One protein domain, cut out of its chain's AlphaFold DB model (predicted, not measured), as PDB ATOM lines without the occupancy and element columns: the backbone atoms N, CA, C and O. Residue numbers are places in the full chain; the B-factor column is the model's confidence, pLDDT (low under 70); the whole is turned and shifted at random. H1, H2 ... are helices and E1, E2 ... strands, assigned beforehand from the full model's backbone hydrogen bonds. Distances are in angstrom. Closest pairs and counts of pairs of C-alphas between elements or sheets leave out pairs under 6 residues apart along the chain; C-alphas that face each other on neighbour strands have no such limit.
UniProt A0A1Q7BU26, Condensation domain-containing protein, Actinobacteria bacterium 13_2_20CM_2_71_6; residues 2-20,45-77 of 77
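AT A GLANCE: This is residues 2 to 20 and 45 to 77 of the 77 residues of the protein "Condensation domain-containing protein" of Actinobacteria bacterium 13_2_20CM_2_71_6 (UniProt A0A1Q7BU26). A small two-stranded antiparallel ribbon, E1 beside E2, has the helix H1 beyond one end, while the short H3 lies near E2 and the helix H2 extends away from H3 as an arm, its residues 45 to 54 sticking out. The long link from H3 loops out before it returns into E2. The printed part has 52 residues with three named helices and two named strands, in the order E1, H1, H2, H3, E2, and its class is mixed, helices and strands. The whole is loose, with a radius of gyration of the C-alphas of 13.3 A, and elongated, spanning 42 by 23 by 16 A.

HOW THE PARTS SIT: E1, residues 5 to 8, and E2, residues 73 to 76, are antiparallel neighbours at 149 degrees. N 74 and O 7 are 2.8 A apart and N 76 and O 5 are 2.8 A apart, both within hydrogen-bond range. The closest C-alphas of E2 and H3, residues 58 to 61, are those of Arg 76 and Arg 61, 6.1 A apart. H2, residues 45 to 56, and H3 only just touch, only at the corner by their link, with 3 pairs of C-alphas within 8 A; H2 does so with residues 54 to 55 alone, and the closest C-alphas, of Ile 54 and Leu 60, are 5.6 A apart. H1, residues 11 to 20, is apart from H2, H3 and E2. Every O i to N i+4 pair is within hydrogen-bond range in H1 and H2; H3 is too short for such a pair.

IN THESE COORDINATES: E1 begins at C-alpha 5 (100.274, 120.790, 106.803) and is 10.7 A long; E2 is 9.7 A long and ends at C-alpha 76 (105.508, 121.738, 106.350). H2 begins at C-alpha 45 (121.682, 139.347, 96.256) and is 16.4 A long, H1 14.3 A and H3 5.2 A.

THE WHOLE: The C-alphas farthest apart, of Ala 45 and Asp 70, are 42.9 A apart. Residues 21 to 44 are not printed, and C-alphas 20 and 45 are 34.9 A apart across the cut. The link from H3 to E2, 11 residues, is long. The mean pLDDT of the printed part is 89.0, and no printed residue is under 70.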
ATOM      1  N   ALA A   2     103.956 129.201 111.494       71.56
ATOM      2  CA  ALA A   2     102.927 128.243 111.902       71.56
ATOM      3  C   ALA A   2     102.955 127.033 110.958       71.56
ATOM      4  O   ALA A   2     103.315 127.190 109.795       71.56
ATOM      5  N   ILE A   3     102.593 125.848 111.454       75.19
ATOM      6  CA  ILE A   3     102.503 124.635 110.631       75.19
ATOM      7  C   ILE A   3     101.366 124.809 109.620       75.19
ATOM      8  O   ILE A   3     100.263 125.207 109.994       75.19
ATOM      9  N   VAL A   4     101.647 124.516 108.350       77.56
ATOM     10  CA  VAL A   4     100.681 124.610 107.249       77.56
ATOM     11  C   VAL A   4     100.009 123.260 106.991       77.56
ATOM     12  O   VAL A   4      98.805 123.229 106.759       77.56
ATOM     13  N   ASP A   5     100.769 122.159 107.030       80.19
ATOM     14  CA  ASP A   5     100.274 120.790 106.803       80.19
ATOM     15  C   ASP A   5     101.246 119.744 107.393       80.19
ATOM     16  O   ASP A   5     102.380 120.095 107.730       80.19
ATOM     17  N   ALA A   6     100.838 118.473 107.496       82.44
ATOM     18  CA  ALA A   6     101.678 117.355 107.934       82.44
ATOM     19  C   ALA A   6     101.376 116.061 107.159       82.44
ATOM     20  O   ALA A   6     100.226 115.641 107.049       82.44
ATOM     21  N   TYR A   7     102.426 115.406 106.659       86.06
ATOM     22  CA  TYR A   7     102.316 114.185 105.854       86.06
ATOM     23  C   TYR A   7     103.080 113.023 106.488       86.06
ATOM     24  O   TYR A   7     104.072 113.239 107.187       86.06
ATOM     25  N   GLY A   8     102.655 111.792 106.201       89.31
ATOM     26  CA  GLY A   8     103.423 110.595 106.544       89.31
ATOM     27  C   GLY A   8     104.748 110.522 105.775       89.31
ATOM     28  O   GLY A   8     104.874 111.052 104.668       89.31
ATOM     29  N   LEU A   9     105.742 109.861 106.366       91.62
ATOM     30  CA  LEU A   9     107.060 109.690 105.752       91.62
ATOM     31  C   LEU A   9     107.030 108.634 104.644       91.62
ATOM     32  O   LEU A   9     106.344 107.616 104.727       91.62
ATOM     33  N   THR A  10     107.868 108.831 103.628       93.31
ATOM     34  CA  THR A  10     108.205 107.744 102.702       93.31
ATOM     35  C   THR A  10     109.007 106.649 103.425       93.31
ATOM     36  O   THR A  10     109.696 106.946 104.407       93.31
ATOM     37  N   PRO A  11     109.028 105.398 102.922       92.75
ATOM     38  CA  PRO A  11     109.823 104.325 103.530       92.75
ATOM     39  C   PRO A  11     111.313 104.669 103.682       92.75
ATOM     40  O   PRO A  11     111.932 104.325 104.685       92.75
ATOM     41  N   ALA A  12     111.883 105.397 102.715       94.75
ATOM     42  CA  ALA A  12     113.272 105.846 102.778       94.75
ATOM     43  C   ALA A  12     113.494 106.869 103.902       94.75
ATOM     44  O   ALA A  12     114.440 106.734 104.673       94.75
ATOM     45  N   GLN A  13     112.602 107.857 104.035       94.06
ATOM     46  CA  GLN A  13     112.678 108.835 105.124       94.06
ATOM     47  C   GLN A  13     112.513 108.168 106.490       94.06
ATOM     48  O   GLN A  13     113.245 108.511 107.410       94.06
ATOM     49  N   ALA A  14     111.605 107.196 106.617       92.88
ATOM     50  CA  ALA A  14     111.419 106.443 107.855       92.88
ATOM     51  C   ALA A  14     112.675 105.636 108.233       92.88
ATOM     52  O   ALA A  14     113.065 105.623 109.398       92.88
ATOM     53  N   GLY A  15     113.347 105.016 107.255       93.00
ATOM     54  CA  GLY A  15     114.607 104.305 107.481       93.00
ATOM     55  C   GLY A  15     115.742 105.230 107.927       93.00
ATOM     56  O   GLY A  15     116.396 104.955 108.930       93.00
ATOM     57  N   ILE A  16     115.936 106.353 107.225       94.38
ATOM     58  CA  ILE A  16     116.913 107.391 107.601       94.38
ATOM     59  C   ILE A  16     116.654 107.864 109.029       94.38
ATOM     60  O   ILE A  16     117.568 107.935 109.850       94.38
ATOM     61  N   LEU A  17     115.388 108.152 109.321       92.81
ATOM     62  CA  LEU A  17     114.963 108.629 110.615       92.81
ATOM     63  C   LEU A  17     115.285 107.627 111.732       92.81
ATOM     64  O   LEU A  17     115.893 107.986 112.738       92.81
ATOM     65  N   PHE A  18     114.906 106.365 111.544       91.81
ATOM     66  CA  PHE A  18     115.184 105.307 112.507       91.81
ATOM     67  C   PHE A  18     116.683 105.201 112.821       91.81
ATOM     68  O   PHE A  18     117.065 105.169 113.989       91.81
ATOM     69  N   HIS A  19     117.535 105.209 111.792       93.25
ATOM     70  CA  HIS A  19     118.985 105.139 111.970       93.25
ATOM     71  C   HIS A  19     119.546 106.357 112.714       93.25
ATOM     72  O   HIS A  19     120.314 106.185 113.658       93.25
ATOM     73  N   ALA A  20     119.142 107.573 112.333       92.12
ATOM     74  CA  ALA A  20     119.599 108.801 112.987       92.12
ATOM     75  C   ALA A  20     119.153 108.891 114.458       92.12
ATOM     76  O   ALA A  20     119.887 109.404 115.298       92.12
ATOM     77  N   ALA A  45     122.386 140.081  97.301       98.06
ATOM     78  CA  ALA A  45     121.682 139.347  96.256       98.06
ATOM     79  C   ALA A  45     121.678 137.833  96.525       98.06
ATOM     80  O   ALA A  45     120.652 137.178  96.335       98.06
ATOM     81  N   PHE A  46     122.796 137.279  97.010       97.56
ATOM     82  CA  PHE A  46     122.893 135.860  97.356       97.56
ATOM     83  C   PHE A  46     121.928 135.471  98.481       97.56
ATOM     84  O   PHE A  46     121.183 134.505  98.330       97.56
ATOM     85  N   ILE A  47     121.885 136.241  99.575       98.12
ATOM     86  CA  ILE A  47     120.960 135.997 100.693       98.12
ATOM     87  C   ILE A  47     119.507 136.071 100.207       98.12
ATOM     88  O   ILE A  47     118.731 135.156 100.470       98.12
ATOM     89  N   ALA A  48     119.151 137.093  99.423       98.56
ATOM     90  CA  ALA A  48     117.796 137.229  98.889       98.56
ATOM     91  C   ALA A  48     117.394 136.052  97.976       98.56
ATOM     92  O   ALA A  48     116.262 135.567  98.037       98.56
ATOM     93  N   ALA A  49     118.318 135.567  97.140       98.25
ATOM     94  CA  ALA A  49     118.091 134.385  96.314       98.25
ATOM     95  C   ALA A  49     117.942 133.114  97.164       98.25
ATOM     96  O   ALA A  49     117.065 132.291  96.893       98.25
ATOM     97  N   PHE A  50     118.759 132.967  98.210       97.50
ATOM     98  CA  PHE A  50     118.686 131.841  99.134       97.50
ATOM     99  C   PHE A  50     117.339 131.809  99.868       97.50
ATOM    100  O   PHE A  50     116.651 130.788  99.844       97.50
ATOM    101  N   ASP A  51     116.891 132.945 100.406       98.00
ATOM    102  CA  ASP A  51     115.583 133.082 101.058       98.00
ATOM    103  C   ASP A  51     114.428 132.734 100.111       98.00
ATOM    104  O   ASP A  51     113.453 132.081 100.506       98.00
ATOM    105  N   TRP A  52     114.541 133.114  98.835       98.25
ATOM    106  CA  TRP A  52     113.558 132.753  97.820       98.25
ATOM    107  C   TRP A  52     113.511 131.240  97.568       98.25
ATOM    108  O   TRP A  52     112.420 130.665  97.513       98.25
ATOM    109  N   VAL A  53     114.668 130.575  97.469       97.94
ATOM    110  CA  VAL A  53     114.759 129.112  97.307       97.94
ATOM    111  C   VAL A  53     114.135 128.400  98.509       97.94
ATOM    112  O   VAL A  53     113.267 127.542  98.326       97.94
ATOM    113  N   ILE A  54     114.496 128.793  99.733       96.38
ATOM    114  CA  ILE A  54     113.924 128.234 100.968       96.38
ATOM    115  C   ILE A  54     112.400 128.421 100.994       96.38
ATOM    116  O   ILE A  54     111.644 127.481 101.250       96.38
ATOM    117  N   SER A  55     111.917 129.620 100.665       95.25
ATOM    118  CA  SER A  55     110.482 129.928 100.649       95.25
ATOM    119  C   SER A  55     109.718 129.081  99.626       95.25
ATOM    120  O   SER A  55     108.648 128.538  99.931       95.25
ATOM    121  N   ARG A  56     110.287 128.919  98.424       95.88
ATOM    122  CA  ARG A  56     109.704 128.161  97.311       95.88
ATOM    123  C   ARG A  56     109.637 126.656  97.581       95.88
ATOM    124  O   ARG A  56     108.651 126.022  97.202       95.88
ATOM    125  N   HIS A  57     110.661 126.077  98.204       95.12
ATOM    126  CA  HIS A  57     110.800 124.627  98.343       95.12
ATOM    127  C   HIS A  57     110.416 124.144  99.745       95.12
ATOM    128  O   HIS A  57     111.196 124.208 100.686       95.12
ATOM    129  N   ALA A  58     109.209 123.580  99.852       91.19
ATOM    130  CA  ALA A  58     108.625 123.056 101.091       91.19
ATOM    131  C   ALA A  58     109.555 122.149 101.910       91.19
ATOM    132  O   ALA A  58     109.576 122.236 103.132       91.19
ATOM    133  N   VAL A  59     110.324 121.293 101.230       91.44
ATOM    134  CA  VAL A  59     111.232 120.332 101.869       91.44
ATOM    135  C   VAL A  59     112.310 121.024 102.710       91.44
ATOM    136  O   VAL A  59     112.669 120.519 103.767       91.44
ATOM    137  N   LEU A  60     112.750 122.222 102.309       93.44
ATOM    138  CA  LEU A  60     113.739 123.022 103.042       93.44
ATOM    139  C   LEU A  60     113.135 123.751 104.256       93.44
ATOM    140  O   LEU A  60     113.857 124.359 105.037       93.44
ATOM    141  N   ARG A  61     111.808 123.688 104.416       92.56
ATOM    142  CA  ARG A  61     111.043 124.233 105.547       92.56
ATOM    143  C   ARG A  61     110.227 123.139 106.234       92.56
ATOM    144  O   ARG A  61     109.143 123.396 106.752       92.56
ATOM    145  N   SER A  62     110.726 121.909 106.184       89.44
ATOM    146  CA  SER A  62     110.098 120.757 106.816       89.44
ATOM    147  C   SER A  62     110.979 120.209 107.930       89.44
ATOM    148  O   SER A  62     112.203 120.306 107.864       89.44
ATOM    149  N   GLY A  63     110.348 119.655 108.959       88.00
ATOM    150  CA  GLY A  63     111.014 118.915 110.030       88.00
ATOM    151  C   GLY A  63     110.412 117.523 110.157       88.00
ATOM    152  O   GLY A  63     109.553 117.155 109.365       88.00
ATOM    153  N   PHE A  64     110.813 116.758 111.166       89.38
ATOM    154  CA  PHE A  64     110.202 115.465 111.462       89.38
ATOM    155  C   PHE A  64     109.733 115.440 112.917       89.38
ATOM    156  O   PHE A  64     110.475 115.810 113.823       89.38
ATOM    157  N   HIS A  65     108.495 115.010 113.130       88.62
ATOM    158  CA  HIS A  65     107.876 114.840 114.438       88.62
ATOM    159  C   HIS A  65     107.630 113.351 114.647       88.62
ATOM    160  O   HIS A  65     106.839 112.752 113.923       88.62
ATOM    161  N   TRP A  66     108.343 112.747 115.598       85.69
ATOM    162  CA  TRP A  66     108.326 111.291 115.773       85.69
ATOM    163  C   TRP A  66     108.373 110.817 117.226       85.69
ATOM    164  O   TRP A  66     108.008 109.682 117.495       85.69
ATOM    165  N   ALA A  67     108.865 111.636 118.163       79.69
ATOM    166  CA  ALA A  67     109.146 111.172 119.524       79.69
ATOM    167  C   ALA A  67     107.874 110.929 120.355       79.69
ATOM    168  O   ALA A  67     107.869 110.071 121.231       79.69
ATOM    169  N   GLU A  68     106.806 111.674 120.066       75.62
ATOM    170  CA  GLU A  68     105.532 111.641 120.800       75.62
ATOM    171  C   GLU A  68     104.330 111.367 119.879       75.62
ATOM    172  O   GLU A  68     103.183 111.468 120.305       75.62
ATOM    173  N   ALA A  69     104.579 111.064 118.602       73.62
ATOM    174  CA  ALA A  69     103.535 110.849 117.607       73.62
ATOM    175  C   ALA A  69     103.256 109.350 117.424       73.62
ATOM    176  O   ALA A  69     104.194 108.553 117.407       73.62
ATOM    177  N   ASP A  70     101.984 108.983 117.233       74.69
ATOM    178  CA  ASP A  70     101.577 107.598 116.943       74.69
ATOM    179  C   ASP A  70     102.226 107.069 115.648       74.69
ATOM    180  O   ASP A  70     102.580 105.895 115.553       74.69
ATOM    181  N   GLU A  71     102.438 107.956 114.670       80.00
ATOM    182  CA  GLU A  71     103.219 107.711 113.457       80.00
ATOM    183  C   GLU A  71     104.157 108.900 113.180       80.00
ATOM    184  O   GLU A  71     103.788 110.042 113.468       80.00
ATOM    185  N   PRO A  72     105.357 108.689 112.599       83.44
ATOM    186  CA  PRO A  72     106.231 109.791 112.216       83.44
ATOM    187  C   PRO A  72     105.566 110.685 111.165       83.44
ATOM    188  O   PRO A  72     105.115 110.205 110.122       83.44
ATOM    189  N   LEU A  73     105.577 111.995 111.409       85.69
ATOM    190  CA  LEU A  73     105.024 113.001 110.504       85.69
ATOM    191  C   LEU A  73     106.089 114.010 110.084       85.69
ATOM    192  O   LEU A  73     106.953 114.403 110.868       85.69
ATOM    193  N   GLN A  74     105.992 114.478 108.844       87.25
ATOM    194  CA  GLN A  74     106.805 115.558 108.301       87.25
ATOM    195  C   GLN A  74     105.932 116.807 108.130       87.25
ATOM    196  O   GLN A  74     105.238 116.929 107.112       87.25
ATOM    197  N   PRO A  75     105.912 117.738 109.103       81.12
ATOM    198  CA  PRO A  75     105.210 118.994 108.922       81.12
ATOM    199  C   PRO A  75     105.915 119.882 107.912       81.12
ATOM    200  O   PRO A  75     107.144 119.942 107.824       81.12
ATOM    201  N   ARG A  76     105.094 120.637 107.198       79.19
ATOM    202  CA  ARG A  76     105.508 121.738 106.350       79.19
ATOM    203  C   ARG A  76     105.202 123.050 107.064       79.19
ATOM    204  O   ARG A  76     104.057 123.293 107.453       79.19
ATOM    205  N   LEU A  77     106.225 123.884 107.214       75.25
ATOM    206  CA  LEU A  77     106.102 125.259 107.704       75.25
ATOM    207  C   LEU A  77     105.761 126.239 106.574       75.25
ATOM    208  O   LEU A  77     105.754 125.847 105.379       75.25
TER     209      LEU A  77